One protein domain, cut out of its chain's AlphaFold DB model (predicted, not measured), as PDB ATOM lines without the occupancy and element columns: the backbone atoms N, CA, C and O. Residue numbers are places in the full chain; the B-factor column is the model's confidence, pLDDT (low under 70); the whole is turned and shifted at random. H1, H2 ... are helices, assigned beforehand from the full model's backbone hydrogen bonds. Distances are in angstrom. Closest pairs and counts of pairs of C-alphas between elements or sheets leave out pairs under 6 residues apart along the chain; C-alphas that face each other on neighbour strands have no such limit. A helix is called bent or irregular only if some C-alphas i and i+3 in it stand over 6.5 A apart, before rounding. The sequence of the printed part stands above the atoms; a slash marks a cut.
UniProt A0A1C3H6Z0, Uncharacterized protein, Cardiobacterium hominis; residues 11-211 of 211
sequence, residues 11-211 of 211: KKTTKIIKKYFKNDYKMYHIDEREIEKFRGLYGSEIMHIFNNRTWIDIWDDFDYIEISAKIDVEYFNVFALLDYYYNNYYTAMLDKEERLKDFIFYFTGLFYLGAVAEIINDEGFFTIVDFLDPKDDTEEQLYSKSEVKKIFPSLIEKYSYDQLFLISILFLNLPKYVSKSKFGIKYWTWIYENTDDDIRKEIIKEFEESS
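AT A GLANCE: This is residues 11 to 211 of the 211 residues of an uncharacterized protein of Cardiobacterium hominis (UniProt A0A1C3H6Z0). Mostly crossed helices gather round the bent helix H6: H1, H4, H5a, H7 and H9 pack round its second arm, H6b, and H8 packs on its first, H6a. H2, H3 and H5b lie toward one end of the longest axis, H11 at the other. The printed part has 201 residues with eleven named helices, H1 to H11 in order, and no named strand: all helix. It is compact, with a radius of gyration of the C-alphas of 17.0 A and spans of 49 by 35 by 32 A.

HOW THE PARTS SIT: Start with H1, residues 11 to 20, then H2, 32 to 38, H3, 45 to 50, and H4, 55 to 61. H2 is close to but not clearly touching H3, the closest C-alphas, Ile 35 and Met 47, being 7.0 A apart. By their hydrogen bonds H5, 64 to 89, and H6, 96 to 121, were each assigned as one helix, but both are bent: C-alphas 73 and 76 are 8.1 A apart, C-alphas 106 and 109 7.1 A. The arms H5a, 64 to 73, and H5b, 76 to 89, are about perpendicular at 80 degrees; H6a, 96 to 106, and H6b, 109 to 121, stand at a steep tilt of 54 degrees. At the closest C-alphas, H5b touches H3, with residues 77 to 81 alone, at Val 78 and Met 47, 5.6 A. H6 is the hub, touching 6 helices. H6b touches H1 at Leu 113 and Thr 14, 6.4 A, with a shallow tilt of 19 degrees, opposite ways; H4, with residues 109 to 110 alone, at Leu 110 and Trp 55, 5.7 A; and H5a, with residues 114 to 118 alone, at Gly 114 and Tyr 64, 6.1 A. H7, 127 to 132, forms a helical hairpin with H6b, Ile 128 to Phe 111 being 4.9 A. H8, 147 to 158, touches H6a at Leu 155 and Lys 101, 6.5 A. H9, 161 to 176, is only just irregular, with C-alphas 172 and 175 6.6 A apart; it touches H6b, with residues 167 to 174 alone, at Ile 167 and Tyr 112, 7.3 A, and forms a helical hairpin with H10, 182 to 194, at Ser 168 and Trp 188, 4.7 A. H11, 197 to 209, touches H9, with residues 199 to 203 alone, at Ile 199 and Asp 162, 6.5 A. Every O i to N i+4 pair is within hydrogen-bond range in H1, H3, H4, H5b, H6a, H6b, H7, H10 and H11, against 5 of 6 in H5a, 10 of 12 in H9, 1 of 3 in H2 and 3 of 8 in H8; O i to N i+3 gives 3 of 4 in H2 and 7 of 9 in H8.

IN THESE COORDINATES: Find C-alpha 11 at (63.412, -35.234, -0.173), where H1 begins. H9 runs 24.5 A, H5b 19.8 A, H6b 18.5 A. H11 ends at C-alpha 209, (54.849, -25.878, -4.606).

THE WHOLE: The C-alphas farthest apart, Gly 40 and Asp 198, are 52.0 A apart. The printed part has no cut; the links H1 to H2 and H7 to H8 are long. Its mean pLDDT is 78.2, with 38 residues under 70, among them 134 to 152.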
ATOM      1  N   LYS A  11      63.736 -34.650   1.140       87.81
ATOM      2  CA  LYS A  11      63.412 -35.234  -0.173       87.81
ATOM      3  C   LYS A  11      63.132 -34.148  -1.208       87.81
ATOM      4  O   LYS A  11      63.587 -34.252  -2.351       87.81
ATOM      5  N   LYS A  12      62.402 -33.102  -0.810       86.75
ATOM      6  CA  LYS A  12      62.113 -31.955  -1.682       86.75
ATOM      7  C   LYS A  12      63.385 -31.185  -2.008       86.75
ATOM      8  O   LYS A  12      63.659 -30.946  -3.185       86.75
ATOM      9  N   THR A  13      64.196 -30.871  -0.998       89.62
ATOM     10  CA  THR A  13      65.465 -30.171  -1.208       89.62
ATOM     11  C   THR A  13      66.410 -30.987  -2.088       89.62
ATOM     12  O   THR A  13      66.948 -30.440  -3.045       89.62
ATOM     13  N   THR A  14      66.527 -32.303  -1.884       91.75
ATOM     14  CA  THR A  14      67.289 -33.207  -2.761       91.75
ATOM     15  C   THR A  14      66.876 -33.078  -4.219       91.75
ATOM     16  O   THR A  14      67.741 -32.939  -5.084       91.75
ATOM     17  N   LYS A  15      65.572 -33.088  -4.518       91.56
ATOM     18  CA  LYS A  15      65.084 -32.977  -5.899       91.56
ATOM     19  C   LYS A  15      65.505 -31.655  -6.550       91.56
ATOM     20  O   LYS A  15      65.972 -31.669  -7.687       91.56
ATOM     21  N   ILE A  16      65.359 -30.543  -5.833       91.75
ATOM     22  CA  ILE A  16      65.720 -29.206  -6.325       91.75
ATOM     23  C   ILE A  16      67.237 -29.104  -6.509       91.75
ATOM     24  O   ILE A  16      67.704 -28.772  -7.593       91.75
ATOM     25  N   ILE A  17      68.039 -29.483  -5.514       91.88
ATOM     26  CA  ILE A  17      69.502 -29.385  -5.618       91.88
ATOM     27  C   ILE A  17      70.053 -30.275  -6.732       91.88
ATOM     28  O   ILE A  17      70.891 -29.815  -7.503       91.88
ATOM     29  N   LYS A  18      69.537 -31.497  -6.917       91.88
ATOM     30  CA  LYS A  18      69.929 -32.351  -8.053       91.88
ATOM     31  C   LYS A  18      69.587 -31.751  -9.418       91.88
ATOM     32  O   LYS A  18      70.268 -32.079 -10.383       91.88
ATOM     33  N   LYS A  19      68.559 -30.900  -9.523       92.00
ATOM     34  CA  LYS A  19      68.235 -30.173 -10.764       92.00
ATOM     35  C   LYS A  19      69.327 -29.151 -11.091       92.00
ATOM     36  O   LYS A  19      69.770 -29.098 -12.234       92.00
ATOM     37  N   TYR A  20      69.777 -28.385 -10.096       91.25
ATOM     38  CA  TYR A  20      70.684 -27.249 -10.299       91.25
ATOM     39  C   TYR A  20      72.176 -27.589 -10.176       91.25
ATOM     40  O   TYR A  20      73.002 -26.936 -10.803       91.25
ATOM     41  N   PHE A  21      72.549 -28.625  -9.425       90.38
ATOM     42  CA  PHE A  21      73.941 -29.058  -9.232       90.38
ATOM     43  C   PHE A  21      74.264 -30.373  -9.951       90.38
ATOM     44  O   PHE A  21      75.191 -31.084  -9.568       90.38
ATOM     45  N   LYS A  22      73.501 -30.739 -10.988       84.50
ATOM     46  CA  LYS A  22      73.714 -32.004 -11.699       84.50
ATOM     47  C   LYS A  22      75.108 -32.058 -12.323       84.50
ATOM     48  O   LYS A  22      75.486 -31.157 -13.064       84.50
ATOM     49  N   ASN A  23      75.831 -33.146 -12.072       77.06
ATOM     50  CA  ASN A  23      77.132 -33.379 -12.675       77.06
ATOM     51  C   ASN A  23      77.393 -34.882 -12.847       77.06
ATOM     52  O   ASN A  23      77.064 -35.665 -11.959       77.06
ATOM     53  N   ASP A  24      77.963 -35.274 -13.984       81.88
ATOM     54  CA  ASP A  24      78.422 -36.634 -14.294       81.88
ATOM     55  C   ASP A  24      79.921 -36.839 -14.002       81.88
ATOM     56  O   ASP A  24      80.463 -37.926 -14.215       81.88
ATOM     57  N   TYR A  25      80.581 -35.810 -13.469       80.81
ATOM     58  CA  TYR A  25      81.977 -35.851 -13.076       80.81
ATOM     59  C   TYR A  25      82.231 -36.872 -11.967       80.81
ATOM     60  O   TYR A  25      81.647 -36.818 -10.880       80.81
ATOM     61  N   LYS A  26      83.177 -37.768 -12.239       85.75
ATOM     62  CA  LYS A  26      83.708 -38.732 -11.281       85.75
ATOM     63  C   LYS A  26      85.087 -38.279 -10.856       85.75
ATOM     64  O   LYS A  26      85.929 -38.013 -11.709       85.75
ATOM     65  N   MET A  27      85.309 -38.213  -9.549       75.00
ATOM     66  CA  MET A  27      86.503 -37.578  -8.997       75.00
ATOM     67  C   MET A  27      87.807 -38.227  -9.481       75.00
ATOM     68  O   MET A  27      88.724 -37.541  -9.924       75.00
ATOM     69  N   TYR A  28      87.874 -39.549  -9.402       80.38
ATOM     70  CA  TYR A  28      88.957 -40.364  -9.933       80.38
ATOM     71  C   TYR A  28      88.418 -41.755 -10.259       80.38
ATOM     72  O   TYR A  28      87.360 -42.160  -9.770       80.38
ATOM     73  N   HIS A  29      89.143 -42.478 -11.107       87.06
ATOM     74  CA  HIS A  29      88.875 -43.877 -11.416       87.06
ATOM     75  C   HIS A  29      90.182 -44.649 -11.287       87.06
ATOM     76  O   HIS A  29      90.967 -44.710 -12.233       87.06
ATOM     77  N   ILE A  30      90.429 -45.193 -10.101       86.19
ATOM     78  CA  ILE A  30      91.678 -45.891  -9.783       86.19
ATOM     79  C   ILE A  30      91.435 -47.335  -9.361       86.19
ATOM     80  O   ILE A  30      90.367 -47.678  -8.844       86.19
ATOM     81  N   ASP A  31      92.443 -48.175  -9.599       87.31
ATOM     82  CA  ASP A  31      92.437 -49.588  -9.212       87.31
ATOM     83  C   ASP A  31      92.546 -49.714  -7.685       87.31
ATOM     84  O   ASP A  31      93.217 -48.925  -7.017       87.31
ATOM     85  N   GLU A  32      91.917 -50.746  -7.127       86.31
ATOM     86  CA  GLU A  32      91.942 -51.041  -5.692       86.31
ATOM     87  C   GLU A  32      93.371 -51.131  -5.136       86.31
ATOM     88  O   GLU A  32      93.665 -50.645  -4.046       86.31
ATOM     89  N   ARG A  33      94.309 -51.681  -5.917       86.44
ATOM     90  CA  ARG A  33      95.728 -51.771  -5.551       86.44
ATOM     91  C   ARG A  33      96.383 -50.406  -5.398       86.44
ATOM     92  O   ARG A  33      97.410 -50.317  -4.735       86.44
ATOM     93  N   GLU A  34      95.857 -49.370  -6.041       86.06
ATOM     94  CA  GLU A  34      96.343 -48.004  -5.878       86.06
ATOM     95  C   GLU A  34      95.784 -47.353  -4.624       86.06
ATOM     96  O   GLU A  34      96.559 -46.728  -3.908       86.06
ATOM     97  N   ILE A  35      94.502 -47.571  -4.313       86.25
ATOM     98  CA  ILE A  35      93.909 -47.143  -3.037       86.25
ATOM     99  C   ILE A  35      94.650 -47.801  -1.868       86.25
ATOM    100  O   ILE A  35      95.029 -47.135  -0.908       86.25
ATOM    101  N   GLU A  36      94.967 -49.091  -1.984       83.38
ATOM    102  CA  GLU A  36      95.714 -49.837  -0.969       83.38
ATOM    103  C   GLU A  36      97.126 -49.278  -0.712       83.38
ATOM    104  O   GLU A  36      97.659 -49.472   0.378       83.38
ATOM    105  N   LYS A  37      97.732 -48.515  -1.639       83.75
ATOM    106  CA  LYS A  37      99.015 -47.825  -1.371       83.75
ATOM    107  C   LYS A  37      98.885 -46.745  -0.296       83.75
ATOM    108  O   LYS A  37      99.883 -46.387   0.324       83.75
ATOM    109  N   PHE A  38      97.679 -46.222  -0.087       80.31
ATOM    110  CA  PHE A  38      97.387 -45.228   0.942       80.31
ATOM    111  C   PHE A  38      97.055 -45.875   2.292       80.31
ATOM    112  O   PHE A  38      97.034 -45.189   3.317       80.31
ATOM    113  N   ARG A  39      96.845 -47.197   2.320       73.94
ATOM    114  CA  ARG A  39      96.514 -47.941   3.532       73.94
ATOM    115  C   ARG A  39      97.646 -47.830   4.555       73.94
ATOM    116  O   ARG A  39      98.786 -48.198   4.290       73.94
ATOM    117  N   GLY A  40      97.318 -47.316   5.739       70.06
ATOM    118  CA  GLY A  40      98.267 -47.101   6.840       70.06
ATOM    119  C   GLY A  40      98.899 -45.705   6.886       70.06
ATOM    120  O   GLY A  40      99.433 -45.336   7.928       70.06
ATOM    121  N   LEU A  41      98.795 -44.918   5.809       69.19
ATOM    122  CA  LEU A  41      99.075 -43.474   5.822       69.19
ATOM    123  C   LEU A  41      97.796 -42.666   6.060       69.19
ATOM    124  O   LEU A  41      97.823 -41.640   6.732       69.19
ATOM    125  N   TYR A  42      96.687 -43.163   5.517       68.31
ATOM    126  CA  TYR A  42      95.391 -42.508   5.479       68.31
ATOM    127  C   TYR A  42      94.267 -43.535   5.676       68.31
ATOM    128  O   TYR A  42      94.452 -44.731   5.420       68.31
ATOM    129  N   GLY A  43      93.097 -43.075   6.126       69.75
ATOM    130  CA  GLY A  43      91.874 -43.875   6.099       69.75
ATOM    131  C   GLY A  43      91.455 -44.092   4.645       69.75
ATOM    132  O   GLY A  43      91.134 -43.136   3.942       69.75
ATOM    133  N   SER A  44      91.506 -45.336   4.158       78.56
ATOM    134  CA  SER A  44      91.133 -45.640   2.769       78.56
ATOM    135  C   SER A  44      89.619 -45.708   2.570       78.56
ATOM    136  O   SER A  44      89.148 -45.646   1.440       78.56
ATOM    137  N   GLU A  45      88.833 -45.797   3.644       84.25
ATOM    138  CA  GLU A  45      87.380 -45.967   3.563       84.25
ATOM    139  C   GLU A  45      86.711 -44.836   2.773       84.25
ATOM    140  O   GLU A  45      85.979 -45.097   1.816       84.25
ATOM    141  N   ILE A  46      87.037 -43.582   3.093       84.75
ATOM    142  CA  ILE A  46      86.509 -42.430   2.361       84.75
ATOM    143  C   ILE A  46      86.982 -42.402   0.900       84.75
ATOM    144  O   ILE A  46      86.259 -41.949   0.020       84.75
ATOM    145  N   MET A  47      88.158 -42.953   0.594       87.75
ATOM    146  CA  MET A  47      88.624 -43.073  -0.788       87.75
ATOM    147  C   MET A  47      87.745 -44.034  -1.596       87.75
ATOM    148  O   MET A  47      87.404 -43.746  -2.743       87.75
ATOM    149  N   HIS A  48      87.317 -45.151  -0.999       88.06
ATOM    150  CA  HIS A  48      86.399 -46.088  -1.656       88.06
ATOM    151  C   HIS A  48      85.002 -45.487  -1.858       88.06
ATOM    152  O   HIS A  48      84.362 -45.770  -2.870       88.06
ATOM    153  N   ILE A  49      84.544 -44.631  -0.936       89.62
ATOM    154  CA  ILE A  49      83.270 -43.908  -1.070       89.62
ATOM    155  C   ILE A  49      83.287 -42.985  -2.293       89.62
ATOM    156  O   ILE A  49      82.275 -42.870  -2.969       89.62
ATOM    157  N   PHE A  50      84.411 -42.338  -2.609       88.44
ATOM    158  CA  PHE A  50      84.478 -41.359  -3.702       88.44
ATOM    159  C   PHE A  50      85.017 -41.940  -5.026       88.44
ATOM    160  O   PHE A  50      84.836 -41.325  -6.083       88.44
ATOM    161  N   ASN A  51      85.637 -43.128  -5.018       89.94
ATOM    162  CA  ASN A  51      86.198 -43.744  -6.225       89.94
ATOM    163  C   ASN A  51      85.118 -44.085  -7.257       89.94
ATOM    164  O   ASN A  51      84.167 -44.812  -6.975       89.94
ATOM    165  N   ASN A  52      85.312 -43.620  -8.493       89.12
ATOM    166  CA  ASN A  52      84.455 -43.898  -9.645       89.12
ATOM    167  C   ASN A  52      82.971 -43.514  -9.452       89.12
ATOM    168  O   ASN A  52      82.093 -44.055 -10.139       89.12
ATOM    169  N   ARG A  53      82.689 -42.562  -8.558       90.00
ATOM    170  CA  ARG A  53      81.340 -42.087  -8.239       90.00
ATOM    171  C   ARG A  53      81.204 -40.588  -8.459       90.00
ATOM    172  O   ARG A  53      82.159 -39.827  -8.296       90.00
ATOM    173  N   THR A  54      80.006 -40.182  -8.853       90.56
ATOM    174  CA  THR A  54      79.581 -38.785  -8.833       90.56
ATOM    175  C   THR A  54      79.125 -38.408  -7.428       90.56
ATOM    176  O   THR A  54      78.827 -39.268  -6.599       90.56
ATOM    177  N   TRP A  55      79.008 -37.111  -7.159       89.50
ATOM    178  CA  TRP A  55      78.468 -36.643  -5.884       89.50
ATOM    179  C   TRP A  55      77.016 -37.121  -5.666       89.50
ATOM    180  O   TRP A  55      76.617 -37.377  -4.531       89.50
ATOM    181  N   ILE A  56      76.242 -37.295  -6.748       91.44
ATOM    182  CA  ILE A  56      74.861 -37.802  -6.703       91.44
ATOM    183  C   ILE A  56      74.842 -39.272  -6.294       91.44
ATOM    184  O   ILE A  56      74.039 -39.636  -5.439       91.44
ATOM    185  N   ASP A  57      75.735 -40.091  -6.859       92.00
ATOM    186  CA  ASP A  57      75.848 -41.510  -6.495       92.00
ATOM    187  C   ASP A  57      76.176 -41.661  -5.004       92.00
ATOM    188  O   ASP A  57      75.654 -42.544  -4.334       92.00
ATOM    189  N   ILE A  58      77.025 -40.779  -4.467       91.19
ATOM    190  CA  ILE A  58      77.358 -40.773  -3.037       91.19
ATOM    191  C   ILE A  58      76.130 -40.400  -2.199       91.19
ATOM    192  O   ILE A  58      75.853 -41.048  -1.197       91.19
ATOM    193  N   TRP A  59      75.371 -39.381  -2.606       91.81
ATOM    194  CA  TRP A  59      74.154 -38.991  -1.894       91.81
ATOM    195  C   TRP A  59      73.078 -40.090  -1.895       91.81
ATOM    196  O   TRP A  59      72.351 -40.238  -0.918       91.81
ATOM    197  N   ASP A  60      72.937 -40.828  -2.997       91.06
ATOM    198  CA  ASP A  60      71.886 -41.840  -3.143       91.06
ATOM    199  C   ASP A  60      72.212 -43.170  -2.461       91.06
ATOM    200  O   ASP A  60      71.298 -43.843  -1.979       91.06
ATOM    201  N   ASP A  61      73.490 -43.540  -2.403       92.06
ATOM    202  CA  ASP A  61      73.904 -44.857  -1.918       92.06
ATOM    203  C   ASP A  61      74.263 -44.884  -0.429       92.06
ATOM    204  O   ASP A  61      74.428 -45.967   0.139       92.06
ATOM    205  N   PHE A  62      74.394 -43.723   0.216       89.06
ATOM    206  CA  PHE A  62      74.905 -43.640   1.577       89.06
ATOM    207  C   PHE A  62      74.121 -42.671   2.465       89.06
ATOM    208  O   PHE A  62      73.591 -41.660   2.004       89.06
ATOM    209  N   ASP A  63      74.105 -42.953   3.771       87.31
ATOM    210  CA  ASP A  63      73.630 -41.992   4.761       87.31
ATOM    211  C   ASP A  63      74.638 -40.847   4.873       87.31
ATOM    212  O   ASP A  63      75.775 -41.019   5.329       87.31
ATOM    213  N   TYR A  64      74.221 -39.663   4.431       81.94
ATOM    214  CA  TYR A  64      75.093 -38.509   4.463       81.94
ATOM    215  C   TYR A  64      75.494 -38.124   5.884       81.94
ATOM    216  O   TYR A  64      76.616 -37.680   6.046       81.94
ATOM    217  N   ILE A  65      74.654 -38.274   6.912       81.44
ATOM    218  CA  ILE A  65      75.041 -37.875   8.277       81.44
ATOM    219  C   ILE A  65      76.227 -38.720   8.752       81.44
ATOM    220  O   ILE A  65      77.206 -38.184   9.274       81.44
ATOM    221  N   GLU A  66      76.191 -40.026   8.479       81.06
ATOM    222  CA  GLU A  66      77.299 -40.935   8.784       81.06
ATOM    223  C   GLU A  66      78.558 -40.589   7.980       81.06
ATOM    224  O   GLU A  66      79.668 -40.580   8.520       81.06
ATOM    225  N   ILE A  67      78.398 -40.271   6.694       80.81
ATOM    226  CA  ILE A  67      79.516 -39.875   5.837       80.81
ATOM    227  C   ILE A  67      80.048 -38.489   6.195       80.81
ATOM    228  O   ILE A  67      81.251 -38.295   6.109       80.81
ATOM    229  N   SER A  68      79.212 -37.539   6.605       76.94
ATOM    230  CA  SER A  68      79.597 -36.157   6.908       76.94
ATOM    231  C   SER A  68      80.609 -36.131   8.035       76.94
ATOM    232  O   SER A  68      81.669 -35.533   7.895       76.94
ATOM    233  N   ALA A  69      80.349 -36.899   9.097       74.94
ATOM    234  CA  ALA A  69      81.293 -37.077  10.193       74.94
ATOM    235  C   ALA A  69      82.633 -37.664   9.713       74.94
ATOM    236  O   ALA A  69      83.693 -37.273  10.196       74.94
ATOM    237  N   LYS A  70      82.607 -38.579   8.733       78.56
ATOM    238  CA  LYS A  70      83.832 -39.109   8.118       78.56
ATOM    239  C   LYS A  70      84.508 -38.091   7.211       78.56
ATOM    240  O   LYS A  70      85.723 -38.002   7.246       78.56
ATOM    241  N   ILE A  71      83.770 -37.323   6.413       76.44
ATOM    242  CA  ILE A  71      84.323 -36.281   5.541       76.44
ATOM    243  C   ILE A  71      84.979 -35.202   6.390       76.44
ATOM    244  O   ILE A  71      86.122 -34.859   6.119       76.44
ATOM    245  N   ASP A  72      84.305 -34.703   7.418       71.50
ATOM    246  CA  ASP A  72      84.840 -33.686   8.324       71.50
ATOM    247  C   ASP A  72      86.226 -34.087   8.862       71.50
ATOM    248  O   ASP A  72      87.175 -33.306   8.847       71.50
ATOM    249  N   VAL A  73      86.382 -35.368   9.210       72.19
ATOM    250  CA  VAL A  73      87.635 -35.913   9.742       72.19
ATOM    251  C   VAL A  73      88.617 -36.366   8.658       72.19
ATOM    252  O   VAL A  73      89.816 -36.321   8.892       72.19
ATOM    253  N   GLU A  74      88.166 -36.828   7.493       75.31
ATOM    254  CA  GLU A  74      88.988 -37.561   6.519       75.31
ATOM    255  C   GLU A  74      89.008 -36.940   5.112       75.31
ATOM    256  O   GLU A  74      89.578 -37.530   4.192       75.31
ATOM    257  N   TYR A  75      88.438 -35.751   4.892       72.19
ATOM    258  CA  TYR A  75      88.367 -35.133   3.556       72.19
ATOM    259  C   TYR A  75      89.744 -34.988   2.890       72.19
ATOM    260  O   TYR A  75      89.863 -35.042   1.664       72.19
ATOM    261  N   PHE A  76      90.814 -34.837   3.674       70.12
ATOM    262  CA  PHE A  76      92.174 -34.753   3.150       70.12
ATOM    263  C   PHE A  76      92.632 -36.032   2.449       70.12
ATOM    264  O   PHE A  76      93.444 -35.956   1.527       70.12
ATOM    265  N   ASN A  77      92.086 -37.190   2.822       79.00
ATOM    266  CA  ASN A  77      92.348 -38.464   2.156       79.00
ATOM    267  C   ASN A  77      91.809 -38.419   0.721       79.00
ATOM    268  O   ASN A  77      92.486 -38.820  -0.226       79.00
ATOM    269  N   VAL A  78      90.614 -37.851   0.549       77.06
ATOM    270  CA  VAL A  78      89.985 -37.657  -0.760       77.06
ATOM    271  C   VAL A  78      90.857 -36.763  -1.647       77.06
ATOM    272  O   VAL A  78      91.115 -37.100  -2.803       77.06
ATOM    273  N   PHE A  79      91.384 -35.669  -1.089       74.38
ATOM    274  CA  PHE A  79      92.267 -34.752  -1.814       74.38
ATOM    275  C   PHE A  79      93.647 -35.356  -2.128       74.38
ATOM    276  O   PHE A  79      94.162 -35.172  -3.230       74.38
ATOM    277  N   ALA A  80      94.250 -36.102  -1.199       76.31
ATOM    278  CA  ALA A  80      95.541 -36.758  -1.415       76.31
ATOM    279  C   ALA A  80      95.480 -37.768  -2.572       76.31
ATOM    280  O   ALA A  80      96.386 -37.830  -3.406       76.31
ATOM    281  N   LEU A  81      94.385 -38.525  -2.649       78.88
ATOM    282  CA  LEU A  81      94.170 -39.487  -3.719       78.88
ATOM    283  C   LEU A  81      93.898 -38.816  -5.067       78.88
ATOM    284  O   LEU A  81      94.418 -39.257  -6.092       78.88
ATOM    285  N   LEU A  82      93.136 -37.720  -5.055       78.75
ATOM    286  CA  LEU A  82      92.920 -36.873  -6.224       78.75
ATOM    287  C   LEU A  82      94.250 -36.368  -6.793       78.75
ATOM    288  O   LEU A  82      94.497 -36.492  -7.993       78.75
ATOM    289  N   ASP A  83      95.128 -35.843  -5.936       77.12
ATOM    290  CA  ASP A  83      96.433 -35.329  -6.351       77.12
ATOM    291  C   ASP A  83      97.313 -36.436  -6.952       77.12
ATOM    292  O   ASP A  83      97.898 -36.255  -8.022       77.12
ATOM    293  N   TYR A  84      97.340 -37.622  -6.334       80.25
ATOM    294  CA  TYR A  84      98.015 -38.790  -6.904       80.25
ATOM    295  C   TYR A  84      97.451 -39.176  -8.276       80.25
ATOM    296  O   TYR A  84      98.228 -39.382  -9.211       80.25
ATOM    297  N   TYR A  85      96.125 -39.260  -8.415       79.50
ATOM    298  CA  TYR A  85      95.482 -39.637  -9.672       79.50
ATOM    299  C   TYR A  85      95.860 -38.672 -10.801       79.50
ATOM    300  O   TYR A  85      96.347 -39.108 -11.844       79.50
ATOM    301  N   TYR A  86      95.730 -37.361 -10.581       75.12
ATOM    302  CA  TYR A  86      96.081 -36.373 -11.601       75.12
ATOM    303  C   TYR A  86      97.554 -36.428 -11.993       75.12
ATOM    304  O   TYR A  86      97.854 -36.421 -13.183       75.12
ATOM    305  N   ASN A  87      98.462 -36.537 -11.020       77.56
ATOM    306  CA  ASN A  87      99.899 -36.557 -11.291       77.56
ATOM    307  C   ASN A  87     100.349 -37.792 -12.098       77.56
ATOM    308  O   ASN A  87     101.373 -37.727 -12.776       77.56
ATOM    309  N   ASN A  88      99.613 -38.908 -12.029       77.25
ATOM    310  CA  ASN A  88      99.990 -40.162 -12.694       77.25
ATOM    311  C   ASN A  88      99.195 -40.455 -13.978       77.25
ATOM    312  O   ASN A  88      99.724 -41.111 -14.873       77.25
ATOM    313  N   TYR A  89      97.949 -39.985 -14.081       71.81
ATOM    314  CA  TYR A  89      97.034 -40.355 -15.168       71.81
ATOM    315  C   TYR A  89      96.658 -39.194 -16.093       71.81
ATOM    316  O   TYR A  89      96.251 -39.438 -17.229       71.81
ATOM    317  N   TYR A  90      96.828 -37.942 -15.660       65.62
ATOM    318  CA  TYR A  90      96.590 -36.763 -16.489       65.62
ATOM    319  C   TYR A  90      97.915 -36.065 -16.818       65.62
ATOM    320  O   TYR A  90      98.621 -35.560 -15.954       65.62
ATOM    321  N   THR A  91      98.258 -35.998 -18.106       53.66
ATOM    322  CA  THR A  91      99.513 -35.397 -18.595       53.66
ATOM    323  C   THR A  91      99.514 -33.864 -18.622       53.66
ATOM    324  O   THR A  91     100.510 -33.266 -19.024       53.66
ATOM    325  N   ALA A  92      98.418 -33.204 -18.237       51.00
ATOM    326  CA  ALA A  92      98.330 -31.748 -18.228       51.00
ATOM    327  C   ALA A  92      98.533 -31.200 -16.811       51.00
ATOM    328  O   ALA A  92      97.822 -31.574 -15.880       51.00
ATOM    329  N   MET A  93      99.491 -30.278 -16.700       51.84
ATOM    330  CA  MET A  93      99.754 -29.388 -15.570       51.84
ATOM    331  C   MET A  93      98.519 -28.531 -15.226       51.84
ATOM    332  O   MET A  93      98.535 -27.320 -15.427       51.84
ATOM    333  N   LEU A  94      97.425 -29.114 -14.732       55.75
ATOM    334  CA  LEU A  94      96.493 -28.317 -13.942       55.75
ATOM    335  C   LEU A  94      97.271 -27.899 -12.703       55.75
ATOM    336  O   LEU A  94      97.833 -28.754 -12.015       55.75
ATOM    337  N   ASP A  95      97.380 -26.601 -12.454       68.44
ATOM    338  CA  ASP A  95      97.944 -26.157 -11.194       68.44
ATOM    339  C   ASP A  95      97.075 -26.672 -10.029       68.44
ATOM    340  O   ASP A  95      95.929 -27.112 -10.187       68.44
ATOM    341  N   LYS A  96      97.654 -26.687  -8.830       69.88
ATOM    342  CA  LYS A  96      96.968 -27.170  -7.628       69.88
ATOM    343  C   LYS A  96      95.699 -26.354  -7.322       69.88
ATOM    344  O   LYS A  96      94.787 -26.872  -6.682       69.88
ATOM    345  N   GLU A  97      95.649 -25.102  -7.773       72.25
ATOM    346  CA  GLU A  97      94.560 -24.162  -7.529       72.25
ATOM    347  C   GLU A  97      93.313 -24.526  -8.351       72.25
ATOM    348  O   GLU A  97      92.227 -24.650  -7.787       72.25
ATOM    349  N   GLU A  98      93.462 -24.785  -9.651       75.44
ATOM    350  CA  GLU A  98      92.372 -25.233 -10.525       75.44
ATOM    351  C   GLU A  98      91.840 -26.608 -10.113       75.44
ATOM    352  O   GLU A  98      90.627 -26.807 -10.091       75.44
ATOM    353  N   ARG A  99      92.709 -27.529  -9.669       74.25
ATOM    354  CA  ARG A  99      92.253 -28.820  -9.117       74.25
ATOM    355  C   ARG A  99      91.375 -28.640  -7.883       74.25
ATOM    356  O   ARG A  99      90.363 -29.323  -7.738       74.25
ATOM    357  N   LEU A 100      91.760 -27.726  -6.994       74.12
ATOM    358  CA  LEU A 100      90.981 -27.422  -5.799       74.12
ATOM    359  C   LEU A 100      89.662 -26.716  -6.152       74.12
ATOM    360  O   LEU A 100      88.635 -27.037  -5.557       74.12
ATOM    361  N   LYS A 101      89.656 -25.817  -7.147       77.50
ATOM    362  CA  LYS A 101      88.425 -25.198  -7.663       77.50
ATOM    363  C   LYS A 101      87.457 -26.232  -8.203       77.50
ATOM    364  O   LYS A 101      86.287 -26.209  -7.832       77.50
ATOM    365  N   ASP A 102      87.939 -27.126  -9.055       78.00
ATOM    366  CA  ASP A 102      87.123 -28.174  -9.657       78.00
ATOM    367  C   ASP A 102      86.558 -29.095  -8.579       78.00
ATOM    368  O   ASP A 102      85.352 -29.322  -8.528       78.00
ATOM    369  N   PHE A 103      87.396 -29.527  -7.638       77.50
ATOM    370  CA  PHE A 103      86.950 -30.293  -6.481       77.50
ATOM    371  C   PHE A 103      85.832 -29.580  -5.696       77.50
ATOM    372  O   PHE A 103      84.765 -30.157  -5.496       77.50
ATOM    373  N   ILE A 104      86.021 -28.318  -5.299       79.12
ATOM    374  CA  ILE A 104      84.999 -27.574  -4.544       79.12
ATOM    375  C   ILE A 104      83.719 -27.426  -5.373       79.12
ATOM    376  O   ILE A 104      82.629 -27.748  -4.897       79.12
ATOM    377  N   PHE A 105      83.844 -26.981  -6.622       82.56
ATOM    378  CA  PHE A 105      82.719 -26.777  -7.526       82.56
ATOM    379  C   PHE A 105      81.882 -28.051  -7.691       82.56
ATOM    380  O   PHE A 105      80.660 -28.026  -7.539       82.56
ATOM    381  N   TYR A 106      82.539 -29.187  -7.920       81.75
ATOM    382  CA  TYR A 106      81.865 -30.457  -8.165       81.75
ATOM    383  C   TYR A 106      81.178 -31.041  -6.931       81.75
ATOM    384  O   TYR A 106      80.143 -31.687  -7.082       81.75
ATOM    385  N   PHE A 107      81.702 -30.799  -5.729       83.81
ATOM    386  CA  PHE A 107      81.137 -31.355  -4.498       83.81
ATOM    387  C   PHE A 107      80.186 -30.419  -3.754       83.81
ATOM    388  O   PHE A 107      79.517 -30.844  -2.813       83.81
ATOM    389  N   THR A 108      80.039 -29.176  -4.213       87.31
ATOM    390  CA  THR A 108      79.163 -28.191  -3.564       87.31
ATOM    391  C   THR A 108      77.710 -28.660  -3.465       87.31
ATOM    392  O   THR A 108      77.072 -28.417  -2.445       87.31
ATOM    393  N   GLY A 109      77.193 -29.401  -4.454       90.31
ATOM    394  CA  GLY A 109      75.847 -29.987  -4.385       90.31
ATOM    395  C   GLY A 109      75.681 -31.020  -3.262       90.31
ATOM    396  O   GLY A 109      74.688 -30.980  -2.532       90.31
ATOM    397  N   LEU A 110      76.674 -31.901  -3.081       90.06
ATOM    398  CA  LEU A 110      76.691 -32.894  -2.002       90.06
ATOM    399  C   LEU A 110      76.768 -32.214  -0.637       90.06
ATOM    400  O   LEU A 110      75.945 -32.498   0.229       90.06
ATOM    401  N   PHE A 111      77.689 -31.265  -0.467       87.81
ATOM    402  CA  PHE A 111      77.830 -30.544   0.798       87.81
ATOM    403  C   PHE A 111      76.612 -29.681   1.121       87.81
ATOM    404  O   PHE A 111      76.251 -29.544   2.289       87.81
ATOM    405  N   TYR A 112      75.937 -29.138   0.106       90.88
ATOM    406  CA  TYR A 112      74.684 -28.418   0.297       90.88
ATOM    407  C   TYR A 112      73.620 -29.324   0.899       90.88
ATOM    408  O   TYR A 112      73.033 -28.991   1.927       90.88
ATOM    409  N   LEU A 113      73.368 -30.469   0.262       90.69
ATOM    410  CA  LEU A 113      72.380 -31.428   0.755       90.69
ATOM    411  C   LEU A 113      72.743 -31.969   2.123       90.69
ATOM    412  O   LEU A 113      71.865 -32.167   2.959       90.69
ATOM    413  N   GLY A 114      74.035 -32.115   2.358       89.50
ATOM    414  CA  GLY A 114      74.559 -32.457   3.648       89.50
ATOM    415  C   GLY A 114      74.203 -31.483   4.751       89.50
ATOM    416  O   GLY A 114      73.566 -31.857   5.730       89.50
ATOM    417  N   ALA A 115      74.518 -30.210   4.545       88.12
ATOM    418  CA  ALA A 115      74.182 -29.157   5.492       88.12
ATOM    419  C   ALA A 115      72.669 -29.018   5.711       88.12
ATOM    420  O   ALA A 115      72.223 -28.664   6.799       88.12
ATOM    421  N   VAL A 116      71.863 -29.300   4.686       89.56
ATOM    422  CA  VAL A 116      70.403 -29.372   4.812       89.56
ATOM    423  C   VAL A 116      69.986 -30.527   5.722       89.56
ATOM    424  O   VAL A 116      69.156 -30.326   6.609       89.56
ATOM    425  N   ALA A 117      70.542 -31.723   5.514       90.12
ATOM    426  CA  ALA A 117      70.264 -32.879   6.357       90.12
ATOM    427  C   ALA A 117      70.674 -32.612   7.808       90.12
ATOM    428  O   ALA A 117      69.903 -32.901   8.718       90.12
ATOM    429  N   GLU A 118      71.830 -31.992   8.020       87.25
ATOM    430  CA  GLU A 118      72.304 -31.600   9.346       87.25
ATOM    431  C   GLU A 118      71.365 -30.583  10.006       87.25
ATOM    432  O   GLU A 118      70.959 -30.799  11.140       87.25
ATOM    433  N   ILE A 119      70.915 -29.539   9.290       86.38
ATOM    434  CA  ILE A 119      69.912 -28.585   9.809       86.38
ATOM    435  C   ILE A 119      68.637 -29.313  10.254       86.38
ATOM    436  O   ILE A 119      68.106 -29.034  11.325       86.38
ATOM    437  N   ILE A 120      68.107 -30.202   9.409       87.12
ATOM    438  CA  ILE A 120      66.833 -30.886   9.673       87.12
ATOM    439  C   ILE A 120      66.946 -31.807  10.894       87.12
ATOM    440  O   ILE A 120      65.974 -31.944  11.635       87.12
ATOM    441  N   ASN A 121      68.117 -32.413  11.097       86.44
ATOM    442  CA  ASN A 121      68.394 -33.299  12.225       86.44
ATOM    443  C   ASN A 121      68.981 -32.576  13.453       86.44
ATOM    444  O   ASN A 121      69.230 -33.233  14.456       86.44
ATOM    445  N   ASP A 122      69.147 -31.249  13.403       83.50
ATOM    446  CA  ASP A 122      69.772 -30.434  14.460       83.50
ATOM    447  C   ASP A 122      71.222 -30.854  14.793       83.50
ATOM    448  O   ASP A 122      71.666 -30.815  15.940       83.50
ATOM    449  N   GLU A 123      71.975 -31.259  13.766       77.62
ATOM    450  CA  GLU A 123      73.394 -31.629  13.842       77.62
ATOM    451  C   GLU A 123      74.307 -30.404  13.620       77.62
ATOM    452  O   GLU A 123      73.953 -29.455  12.918       77.62
ATOM    453  N   GLY A 124      75.506 -30.405  14.218       70.12
ATOM    454  CA  GLY A 124      76.339 -29.198  14.370       70.12
ATOM    455  C   GLY A 124      77.592 -29.072  13.492       70.12
ATOM    456  O   GLY A 124      78.339 -28.112  13.680       70.12
ATOM    457  N   PHE A 125      77.860 -30.011  12.578       73.19
ATOM    458  CA  PHE A 125      79.167 -30.123  11.902       73.19
ATOM    459  C   PHE A 125      79.311 -29.196  10.674       73.19
ATOM    460  O   PHE A 125      80.276 -28.446  10.593       73.19
ATOM    461  N   PHE A 126      78.319 -29.113   9.777       78.94
ATOM    462  CA  PHE A 126      78.258 -28.156   8.657       78.94
ATOM    463  C   PHE A 126      79.501 -28.066   7.768       78.94
ATOM    464  O   PHE A 126      79.924 -26.960   7.419       78.94
ATOM    465  N   THR A 127      79.970 -29.214   7.282       72.81
ATOM    466  CA  THR A 127      81.137 -29.369   6.399       72.81
ATOM    467  C   THR A 127      81.142 -28.419   5.196       72.81
ATOM    468  O   THR A 127      82.189 -27.925   4.794       72.81
ATOM    469  N   ILE A 128      79.980 -28.058   4.631       77.81
ATOM    470  CA  ILE A 128      79.918 -27.068   3.537       77.81
ATOM    471  C   ILE A 128      80.579 -25.726   3.889       77.81
ATOM    472  O   ILE A 128      81.058 -25.021   3.004       77.81
ATOM    473  N   VAL A 129      80.579 -25.348   5.167       75.12
ATOM    474  CA  VAL A 129      81.213 -24.115   5.639       75.12
ATOM    475  C   VAL A 129      82.707 -24.241   5.531       75.12
ATOM    476  O   VAL A 129      83.325 -23.331   5.012       75.12
ATOM    477  N   ASP A 130      83.277 -25.358   5.956       68.56
ATOM    478  CA  ASP A 130      84.722 -25.545   5.909       68.56
ATOM    479  C   ASP A 130      85.211 -25.643   4.458       68.56
ATOM    480  O   ASP A 130      86.303 -25.184   4.127       68.56
ATOM    481  N   PHE A 131      84.348 -26.126   3.557       70.06
ATOM    482  CA  PHE A 131      84.616 -26.196   2.121       70.06
ATOM    483  C   PHE A 131      84.468 -24.863   1.377       70.06
ATOM    484  O   PHE A 131      85.259 -24.577   0.478       70.06
ATOM    485  N   LEU A 132      83.448 -24.060   1.696       73.25
ATOM    486  CA  LEU A 132      83.170 -22.799   1.000       73.25
ATOM    487  C   LEU A 132      83.679 -21.557   1.760       73.25
ATOM    488  O   LEU A 132      83.729 -20.470   1.209       73.25
ATOM    489  N   ASP A 133      84.034 -21.655   3.030       70.25
ATOM    490  CA  ASP A 133      84.422 -20.512   3.867       70.25
ATOM    491  C   ASP A 133      85.258 -20.983   5.074       70.25
ATOM    492  O   ASP A 133      84.774 -20.945   6.214       70.25
ATOM    493  N   PRO A 134      86.503 -21.452   4.847       59.78
ATOM    494  CA  PRO A 134      87.347 -21.999   5.906       59.78
ATOM    495  C   PRO A 134      87.561 -20.977   7.031       59.78
ATOM    496  O   PRO A 134      87.874 -19.803   6.792       59.78
ATOM    497  N   LYS A 135      87.379 -21.423   8.278       55.12
ATOM    498  CA  LYS A 135      87.497 -20.584   9.475       55.12
ATOM    499  C   LYS A 135      88.969 -20.368   9.848       55.12
ATOM    500  O   LYS A 135      89.600 -21.257  10.387       55.12
ATOM    501  N   ASP A 136      89.439 -19.138   9.644       52.34
ATOM    502  CA  ASP A 136      90.662 -18.543  10.219       52.34
ATOM    503  C   ASP A 136      92.030 -19.188   9.864       52.34
ATOM    504  O   ASP A 136      92.160 -20.374   9.590       52.34
ATOM    505  N   ASP A 137      93.093 -18.375   9.864       49.00
ATOM    506  CA  ASP A 137      94.448 -18.752   9.402       49.00
ATOM    507  C   ASP A 137      95.243 -19.600  10.428       49.00
ATOM    508  O   ASP A 137      96.402 -19.946  10.203       49.00
ATOM    509  N   THR A 138      94.666 -19.907  11.594       46.72
ATOM    510  CA  THR A 138      95.366 -20.547  12.727       46.72
ATOM    511  C   THR A 138      95.105 -22.051  12.868       46.72
ATOM    512  O   THR A 138      95.880 -22.725  13.546       46.72
ATOM    513  N   GLU A 139      94.090 -22.600  12.189       46.00
ATOM    514  CA  GLU A 139      93.773 -24.045  12.133       46.00
ATOM    515  C   GLU A 139      94.308 -24.719  10.843       46.00
ATOM    516  O   GLU A 139      93.993 -25.859  10.497       46.00
ATOM    517  N   GLU A 140      95.189 -24.020  10.128       44.78
ATOM    518  CA  GLU A 140      95.761 -24.403   8.840       44.78
ATOM    519  C   GLU A 140      96.890 -25.454   8.972       44.78
ATOM    520  O   GLU A 140      98.074 -25.121   9.032       44.78
ATOM    521  N   GLN A 141      96.561 -26.750   8.939       45.19
ATOM    522  CA  GLN A 141      97.551 -27.790   8.578       45.19
ATOM    523  C   GLN A 141      97.326 -28.406   7.192       45.19
ATOM    524  O   GLN A 141      98.272 -28.914   6.597       45.19
ATOM    525  N   LEU A 142      96.123 -28.294   6.622       45.19
ATOM    526  CA  LEU A 142      95.814 -28.831   5.286       45.19
ATOM    527  C   LEU A 142      95.548 -27.738   4.241       45.19
ATOM    528  O   LEU A 142      95.850 -27.926   3.062       45.19
ATOM    529  N   TYR A 143      95.087 -26.565   4.686       45.22
ATOM    530  CA  TYR A 143      94.796 -25.396   3.853       45.22
ATOM    531  C   TYR A 143      95.878 -24.314   3.878       45.22
ATOM    532  O   TYR A 143      95.642 -23.258   3.313       45.22
ATOM    533  N   SER A 144      97.049 -24.596   4.472       38.72
ATOM    534  CA  SER A 144      98.051 -23.651   5.006       38.72
ATOM    535  C   SER A 144      98.747 -22.658   4.062       38.72
ATOM    536  O   SER A 144      99.949 -22.396   4.194       38.72
ATOM    537  N   LYS A 145      98.037 -22.124   3.077       46.88
ATOM    538  CA  LYS A 145      98.422 -20.990   2.256       46.88
ATOM    539  C   LYS A 145      97.141 -20.279   1.844       46.88
ATOM    540  O   LYS A 145      96.300 -20.873   1.185       46.88
ATOM    541  N   SER A 146      97.108 -18.975   2.115       51.53
ATOM    542  CA  SER A 146      96.305 -17.862   1.559       51.53
ATOM    543  C   SER A 146      95.622 -17.980   0.171       51.53
ATOM    544  O   SER A 146      94.884 -17.080  -0.227       51.53
ATOM    545  N   GLU A 147      95.889 -19.029  -0.597       54.25
ATOM    546  CA  GLU A 147      95.374 -19.358  -1.922       54.25
ATOM    547  C   GLU A 147      93.879 -19.715  -1.887       54.25
ATOM    548  O   GLU A 147      93.146 -19.255  -2.757       54.25
ATOM    549  N   VAL A 148      93.362 -20.398  -0.854       55.31
ATOM    550  CA  VAL A 148      91.920 -20.748  -0.790       55.31
ATOM    551  C   VAL A 148      91.020 -19.513  -0.682       55.31
ATOM    552  O   VAL A 148      89.997 -19.417  -1.361       55.31
ATOM    553  N   LYS A 149      91.451 -18.494   0.068       56.88
ATOM    554  CA  LYS A 149      90.758 -17.194   0.122       56.88
ATOM    555  C   LYS A 149      90.741 -16.477  -1.237       56.88
ATOM    556  O   LYS A 149      89.826 -15.700  -1.498       56.88
ATOM    557  N   LYS A 150      91.733 -16.725  -2.104       63.06
ATOM    558  CA  LYS A 150      91.805 -16.177  -3.476       63.06
ATOM    559  C   LYS A 150      91.010 -17.012  -4.482       63.06
ATOM    560  O   LYS A 150      90.478 -16.455  -5.436       63.06
ATOM    561  N   ILE A 151      90.885 -18.315  -4.234       66.44
ATOM    562  CA  ILE A 151      90.071 -19.242  -5.022       66.44
ATOM    563  C   ILE A 151      88.593 -18.867  -4.948       66.44
ATOM    564  O   ILE A 151      87.889 -18.926  -5.954       66.44
ATOM    565  N   PHE A 152      88.115 -18.450  -3.780       68.62
ATOM    566  CA  PHE A 152      86.681 -18.321  -3.561       68.62
ATOM    567  C   PHE A 152      85.973 -17.279  -4.443       68.62
ATOM    568  O   PHE A 152      84.960 -17.619  -5.054       68.62
ATOM    569  N   PRO A 153      86.515 -16.061  -4.632       71.12
ATOM    570  CA  PRO A 153      85.965 -15.141  -5.621       71.12
ATOM    571  C   PRO A 153      85.954 -15.711  -7.043       71.12
ATOM    572  O   PRO A 153      85.001 -15.478  -7.779       71.12
ATOM    573  N   SER A 154      86.973 -16.490  -7.420       74.81
ATOM    574  CA  SER A 154      87.038 -17.103  -8.754       74.81
ATOM    575  C   SER A 154      86.061 -18.269  -8.942       74.81
ATOM    576  O   SER A 154      85.662 -18.558 -10.065       74.81
ATOM    577  N   LEU A 155      85.619 -18.919  -7.860       77.50
ATOM    578  CA  LEU A 155      84.619 -19.987  -7.933       77.50
ATOM    579  C   LEU A 155      83.251 -19.474  -8.392       77.50
ATOM    580  O   LEU A 155      82.514 -20.239  -9.010       77.50
ATOM    581  N   ILE A 156      82.922 -18.196  -8.151       80.38
ATOM    582  CA  ILE A 156      81.679 -17.586  -8.655       80.38
ATOM    583  C   ILE A 156      81.547 -17.770 -10.157       80.38
ATOM    584  O   ILE A 156      80.465 -18.092 -10.634       80.38
ATOM    585  N   GLU A 157      82.641 -17.584 -10.890       83.81
ATOM    586  CA  GLU A 157      82.634 -17.635 -12.351       83.81
ATOM    587  C   GLU A 157      82.290 -19.034 -12.881       83.81
ATOM    588  O   GLU A 157      81.880 -19.167 -14.033       83.81
ATOM    589  N   LYS A 158      82.411 -20.076 -12.045       86.50
ATOM    590  CA  LYS A 158      82.012 -21.445 -12.389       86.50
ATOM    591  C   LYS A 158      80.530 -21.724 -12.112       86.50
ATOM    592  O   LYS A 158      79.974 -22.630 -12.728       86.50
ATOM    593  N   TYR A 159      79.877 -20.968 -11.227       88.12
ATOM    594  CA  TYR A 159      78.470 -21.183 -10.880       88.12
ATOM    595  C   TYR A 159      77.515 -20.347 -11.736       88.12
ATOM    596  O   TYR A 159      77.746 -19.177 -12.035       88.12
ATOM    597  N   SER A 160      76.368 -20.938 -12.060       90.50
ATOM    598  CA  SER A 160      75.208 -20.199 -12.569       90.50
ATOM    599  C   SER A 160      74.571 -19.329 -11.479       90.50
ATOM    600  O   SER A 160      74.716 -19.599 -10.284       90.50
ATOM    601  N   TYR A 161      73.800 -18.315 -11.884       90.19
ATOM    602  CA  TYR A 161      73.041 -17.477 -10.948       90.19
ATOM    603  C   TYR A 161      72.103 -18.297 -10.050       90.19
ATOM    604  O   TYR A 161      72.025 -18.029  -8.852       90.19
ATOM    605  N   ASP A 162      71.473 -19.340 -10.588       92.12
ATOM    606  CA  ASP A 162      70.586 -20.242  -9.844       92.12
ATOM    607  C   ASP A 162      71.333 -20.997  -8.733       92.12
ATOM    608  O   ASP A 162      70.882 -21.074  -7.588       92.12
ATOM    609  N   GLN A 163      72.518 -21.527  -9.053       91.25
ATOM    610  CA  GLN A 163      73.378 -22.217  -8.090       91.25
ATOM    611  C   GLN A 163      73.867 -21.262  -6.998       91.25
ATOM    612  O   GLN A 163      73.796 -21.586  -5.810       91.25
ATOM    613  N   LEU A 164      74.317 -20.068  -7.386       89.38
ATOM    614  CA  LEU A 164      74.755 -19.026  -6.460       89.38
ATOM    615  C   LEU A 164      73.626 -18.598  -5.518       89.38
ATOM    616  O   LEU A 164      73.852 -18.443  -4.315       89.38
ATOM    617  N   PHE A 165      72.402 -18.463  -6.029       90.38
ATOM    618  CA  PHE A 165      71.229 -18.150  -5.221       90.38
ATOM    619  C   PHE A 165      70.930 -19.241  -4.191       90.38
ATOM    620  O   PHE A 165      70.734 -18.940  -3.010       90.38
ATOM    621  N   LEU A 166      70.950 -20.507  -4.620       90.81
ATOM    622  CA  LEU A 166      70.735 -21.654  -3.741       90.81
ATOM    623  C   LEU A 166      71.751 -21.677  -2.602       90.81
ATOM    624  O   LEU A 166      71.341 -21.727  -1.439       90.81
ATOM    625  N   ILE A 167      73.048 -21.581  -2.920       89.12
ATOM    626  CA  ILE A 167      74.124 -21.529  -1.916       89.12
ATOM    627  C   ILE A 167      73.877 -20.366  -0.953       89.12
ATOM    628  O   ILE A 167      73.930 -20.546   0.265       89.12
ATOM    629  N   SER A 168      73.507 -19.199  -1.477       86.69
ATOM    630  CA  SER A 168      73.265 -18.024  -0.647       86.69
ATOM    631  C   SER A 168      72.120 -18.196   0.353       86.69
ATOM    632  O   SER A 168      72.254 -17.803   1.514       86.69
ATOM    633  N   ILE A 169      71.016 -18.839  -0.049       87.25
ATOM    634  CA  ILE A 169      69.909 -19.190   0.857       87.25
ATOM    635  C   ILE A 169      70.414 -20.012   2.046       87.25
ATOM    636  O   ILE A 169      70.011 -19.770   3.189       87.25
ATOM    637  N   LEU A 170      71.277 -20.997   1.788       87.69
ATOM    638  CA  LEU A 170      71.810 -21.856   2.837       87.69
ATOM    639  C   LEU A 170      72.676 -21.039   3.797       87.69
ATOM    640  O   LEU A 170      72.419 -21.049   4.999       87.69
ATOM    641  N   PHE A 171      73.621 -20.245   3.289       82.62
ATOM    642  CA  PHE A 171      74.486 -19.392   4.116       82.62
ATOM    643  C   PHE A 171      73.741 -18.339   4.941       82.62
ATOM    644  O   PHE A 171      74.232 -17.946   5.997       82.62
ATOM    645  N   LEU A 172      72.543 -17.928   4.525       82.50
ATOM    646  CA  LEU A 172      71.667 -17.059   5.315       82.50
ATOM    647  C   LEU A 172      70.907 -17.798   6.428       82.50
ATOM    648  O   LEU A 172      70.540 -17.191   7.435       82.50
ATOM    649  N   ASN A 173      70.662 -19.100   6.274       82.06
ATOM    650  CA  ASN A 173      69.967 -19.914   7.277       82.06
ATOM    651  C   ASN A 173      70.909 -20.502   8.326       82.06
ATOM    652  O   ASN A 173      70.587 -20.544   9.513       82.06
ATOM    653  N   LEU A 174      72.084 -20.915   7.877       80.94
ATOM    654  CA  LEU A 174      73.120 -21.561   8.658       80.94
ATOM    655  C   LEU A 174      73.578 -20.829   9.955       80.94
ATOM    656  O   LEU A 174      73.899 -21.530  10.916       80.94
ATOM    657  N   PRO A 175      73.603 -19.479  10.063       78.12
ATOM    658  CA  PRO A 175      74.030 -18.774  11.282       78.12
ATOM    659  C   PRO A 175      73.141 -19.030  12.504       78.12
ATOM    660  O   PRO A 175      73.531 -18.710  13.621       78.12
ATOM    661  N   LYS A 176      71.942 -19.587  12.301       78.44
ATOM    662  CA  LYS A 176      71.045 -19.992  13.391       78.44
ATOM    663  C   LYS A 176      71.543 -21.233  14.138       78.44
ATOM    664  O   LYS A 176      71.119 -21.437  15.267       78.44
ATOM    665  N   TYR A 177      72.416 -22.028  13.516       74.62
ATOM    666  CA  TYR A 177      72.801 -23.354  14.006       74.62
ATOM    667  C   TYR A 177      74.254 -23.422  14.493       74.62
ATOM    668  O   TYR A 177      74.571 -24.253  15.330       74.62
ATOM    669  N   VAL A 178      75.139 -22.525  14.040       68.75
ATOM    670  CA  VAL A 178      76.539 -22.468  14.508       68.75
ATOM    671  C   VAL A 178      77.151 -21.069  14.378       68.75
ATOM    672  O   VAL A 178      76.724 -20.240  13.570       68.75
ATOM    673  N   SER A 179      78.231 -20.828  15.124       60.38
ATOM    674  CA  SER A 179      79.124 -19.671  14.987       60.38
ATOM    675  C   SER A 179      79.935 -19.748  13.679       60.38
ATOM    676  O   SER A 179      81.059 -20.254  13.637       60.38
ATOM    677  N   LYS A 180      79.345 -19.291  12.568       60.38
ATOM    678  CA  LYS A 180      79.992 -19.298  11.238       60.38
ATOM    679  C   LYS A 180      80.909 -18.103  10.997       60.38
ATOM    680  O   LYS A 180      80.792 -17.065  11.652       60.38
ATOM    681  N   SER A 181      81.801 -18.265  10.019       58.66
ATOM    682  CA  SER A 181      82.668 -17.200   9.520       58.66
ATOM    683  C   SER A 181      81.830 -16.011   9.035       58.66
ATOM    684  O   SER A 181      80.866 -16.128   8.276       58.66
ATOM    685  N   LYS A 182      82.189 -14.819   9.525       63.06
ATOM    686  CA  LYS A 182      81.516 -13.558   9.175       63.06
ATOM    687  C   LYS A 182      81.699 -13.205   7.698       63.06
ATOM    688  O   LYS A 182      80.912 -12.420   7.167       63.06
ATOM    689  N   PHE A 183      82.746 -13.730   7.057       64.50
ATOM    690  CA  PHE A 183      83.119 -13.358   5.700       64.50
ATOM    691  C   PHE A 183      82.230 -14.043   4.660       64.50
ATOM    692  O   PHE A 183      81.607 -13.331   3.869       64.50
ATOM    693  N   GLY A 184      82.069 -15.369   4.707       71.25
ATOM    694  CA  GLY A 184      81.181 -16.075   3.786       71.25
ATOM    695  C   GLY A 184      79.727 -15.679   3.977       71.25
ATOM    696  O   GLY A 184      79.053 -15.443   2.982       71.25
ATOM    697  N   ILE A 185      79.251 -15.459   5.213       71.50
ATOM    698  CA  ILE A 185      77.895 -14.912   5.419       71.50
ATOM    699  C   ILE A 185      77.737 -13.596   4.656       71.50
ATOM    700  O   ILE A 185      76.803 -13.457   3.871       71.50
ATOM    701  N   LYS A 186      78.642 -12.630   4.860       75.69
ATOM    702  CA  LYS A 186      78.553 -11.315   4.208       75.69
ATOM    703  C   LYS A 186      78.589 -11.439   2.683       75.69
ATOM    704  O   LYS A 186      77.833 -10.755   2.000       75.69
ATOM    705  N   TYR A 187      79.457 -12.301   2.166       77.31
ATOM    706  CA  TYR A 187      79.641 -12.503   0.736       77.31
ATOM    707  C   TYR A 187      78.427 -13.157   0.072       77.31
ATOM    708  O   TYR A 187      77.872 -12.617  -0.883       77.31
ATOM    709  N   TRP A 188      77.946 -14.264   0.633       82.44
ATOM    710  CA  TRP A 188      76.758 -14.962   0.150       82.44
ATOM    711  C   TRP A 188      75.481 -14.137   0.344       82.44
ATOM    712  O   TRP A 188      74.594 -14.165  -0.502       82.44
ATOM    713  N   THR A 189      75.403 -13.317   1.396       81.94
ATOM    714  CA  THR A 189      74.307 -12.345   1.559       81.94
ATOM    715  C   THR A 189      74.296 -11.338   0.414       81.94
ATOM    716  O   THR A 189      73.240 -11.072  -0.153       81.94
ATOM    717  N   TRP A 190      75.461 -10.810   0.031       84.44
ATOM    718  CA  TRP A 190      75.551  -9.889  -1.098       84.44
ATOM    719  C   TRP A 190      75.088 -10.551  -2.403       84.44
ATOM    720  O   TRP A 190      74.294  -9.960  -3.130       84.44
ATOM    721  N   ILE A 191      75.501 -11.793  -2.671       84.62
ATOM    722  CA  ILE A 191      75.035 -12.556  -3.841       84.62
ATOM    723  C   ILE A 191      73.513 -12.729  -3.810       84.62
ATOM    724  O   ILE A 191      72.853 -12.442  -4.806       84.62
ATOM    725  N   TYR A 192      72.940 -13.128  -2.670       86.50
ATOM    726  CA  TYR A 192      71.487 -13.256  -2.505       86.50
ATOM    727  C   TYR A 192      70.745 -11.962  -2.857       86.50
ATOM    728  O   TYR A 192      69.755 -11.988  -3.588       86.50
ATOM    729  N   GLU A 193      71.230 -10.826  -2.353       86.31
ATOM    730  CA  GLU A 193      70.624  -9.510  -2.577       86.31
ATOM    731  C   GLU A 193      70.775  -9.016  -4.022       86.31
ATOM    732  O   GLU A 193      69.989  -8.178  -4.457       86.31
ATOM    733  N   ASN A 194      71.754  -9.541  -4.766       84.56
ATOM    734  CA  ASN A 194      72.080  -9.120  -6.132       84.56
ATOM    735  C   ASN A 194      71.760 -10.185  -7.197       84.56
ATOM    736  O   ASN A 194      72.063  -9.988  -8.372       84.56
ATOM    737  N   THR A 195      71.137 -11.301  -6.816       86.75
ATOM    738  CA  THR A 195      70.600 -12.287  -7.767       86.75
ATOM    739  C   THR A 195      69.340 -11.718  -8.430       86.75
ATOM    740  O   THR A 195      68.567 -11.022  -7.777       86.75
ATOM    741  N   ASP A 196      69.093 -12.022  -9.702       86.81
ATOM    742  CA  ASP A 196      67.881 -11.611 -10.425       86.81
ATOM    743  C   ASP A 196      66.570 -11.999  -9.698       86.81
ATOM    744  O   ASP A 196      66.425 -13.125  -9.222       86.81
ATOM    745  N   ASP A 197      65.620 -11.062  -9.585       87.06
ATOM    746  CA  ASP A 197      64.352 -11.249  -8.854       87.06
ATOM    747  C   ASP A 197      63.495 -12.404  -9.403       87.06
ATOM    748  O   ASP A 197      62.779 -13.047  -8.626       87.06
ATOM    749  N   ASP A 198      63.537 -12.665 -10.711       88.69
ATOM    750  CA  ASP A 198      62.752 -13.726 -11.340       88.69
ATOM    751  C   ASP A 198      63.347 -15.098 -11.012       88.69
ATOM    752  O   ASP A 198      62.603 -15.996 -10.605       88.69
ATOM    753  N   ILE A 199      64.680 -15.220 -11.031       87.94
ATOM    754  CA  ILE A 199      65.403 -16.421 -10.570       87.94
ATOM    755  C   ILE A 199      65.043 -16.740  -9.114       87.94
ATOM    756  O   ILE A 199      64.713 -17.881  -8.773       87.94
ATOM    757  N   ARG A 200      65.057 -15.723  -8.237       89.06
ATOM    758  CA  ARG A 200      64.733 -15.916  -6.815       89.06
ATOM    759  C   ARG A 200      63.325 -16.464  -6.631       89.06
ATOM    760  O   ARG A 200      63.125 -17.399  -5.855       89.06
ATOM    761  N   LYS A 201      62.348 -15.885  -7.336       89.25
ATOM    762  CA  LYS A 201      60.943 -16.304  -7.259       89.25
ATOM    763  C   LYS A 201      60.740 -17.710  -7.805       89.25
ATOM    764  O   LYS A 201      60.002 -18.463  -7.181       89.25
ATOM    765  N   GLU A 202      61.372 -18.058  -8.925       91.19
ATOM    766  CA  GLU A 202      61.269 -19.396  -9.517       91.19
ATOM    767  C   GLU A 202      61.723 -20.464  -8.521       91.19
ATOM    768  O   GLU A 202      60.949 -21.354  -8.172       91.19
ATOM    769  N   ILE A 203      62.938 -20.332  -7.990       88.69
ATOM    770  CA  ILE A 203      63.514 -21.329  -7.085       88.69
ATOM    771  C   ILE A 203      62.727 -21.405  -5.768       88.69
ATOM    772  O   ILE A 203      62.433 -22.504  -5.298       88.69
ATOM    773  N   ILE A 204      62.336 -20.264  -5.179       89.00
ATOM    774  CA  ILE A 204      61.497 -20.245  -3.964       89.00
ATOM    775  C   ILE A 204      60.170 -20.961  -4.218       89.00
ATOM    776  O   ILE A 204      59.759 -21.795  -3.413       89.00
ATOM    777  N   LYS A 205      59.525 -20.677  -5.351       88.50
ATOM    778  CA  LYS A 205      58.267 -21.308  -5.733       88.50
ATOM    779  C   LYS A 205      58.421 -22.821  -5.878       88.50
ATOM    780  O   LYS A 205      57.551 -23.548  -5.417       88.50
ATOM    781  N   GLU A 206      59.529 -23.319  -6.427       88.19
ATOM    782  CA  GLU A 206      59.781 -24.765  -6.494       88.19
ATOM    783  C   GLU A 206      59.903 -25.417  -5.110       88.19
ATOM    784  O   GLU A 206      59.397 -26.529  -4.911       88.19
ATOM    785  N   PHE A 207      60.523 -24.728  -4.144       85.75
ATOM    786  CA  PHE A 207      60.548 -25.173  -2.746       85.75
ATOM    787  C   PHE A 207      59.145 -25.187  -2.118       85.75
ATOM    788  O   PHE A 207      58.831 -26.101  -1.353       85.75
ATOM    789  N   GLU A 208      58.301 -24.205  -2.439       82.56
ATOM    790  CA  GLU A 208      56.948 -24.067  -1.886       82.56
ATOM    791  C   GLU A 208      55.937 -25.038  -2.520       82.56
ATOM    792  O   GLU A 208      55.254 -25.758  -1.795       82.56
ATOM    793  N   GLU A 209      55.855 -25.105  -3.851       76.56
ATOM    794  CA  GLU A 209      54.849 -25.878  -4.606       76.56
ATOM    795  C   GLU A 209      55.111 -27.381  -4.651       76.56
ATOM    796  O   GLU A 209      54.215 -28.162  -4.960       76.56
ATOM    797  N   SER A 210      56.328 -27.817  -4.330       64.12
ATOM    798  CA  SER A 210      56.610 -29.244  -4.162       64.12
ATOM    799  C   SER A 210      56.044 -29.807  -2.845       64.12
ATOM    800  O   SER A 210      56.359 -30.953  -2.516       64.12
ATOM    801  N   SER A 211      55.267 -29.018  -2.085       49.88
ATOM    802  CA  SER A 211      54.673 -29.350  -0.778       49.88
ATOM    803  C   SER A 211      53.205 -29.727  -0.814       49.88
ATOM    804  O   SER A 211      52.852 -30.529   0.079       49.88
TER     805      SER A 211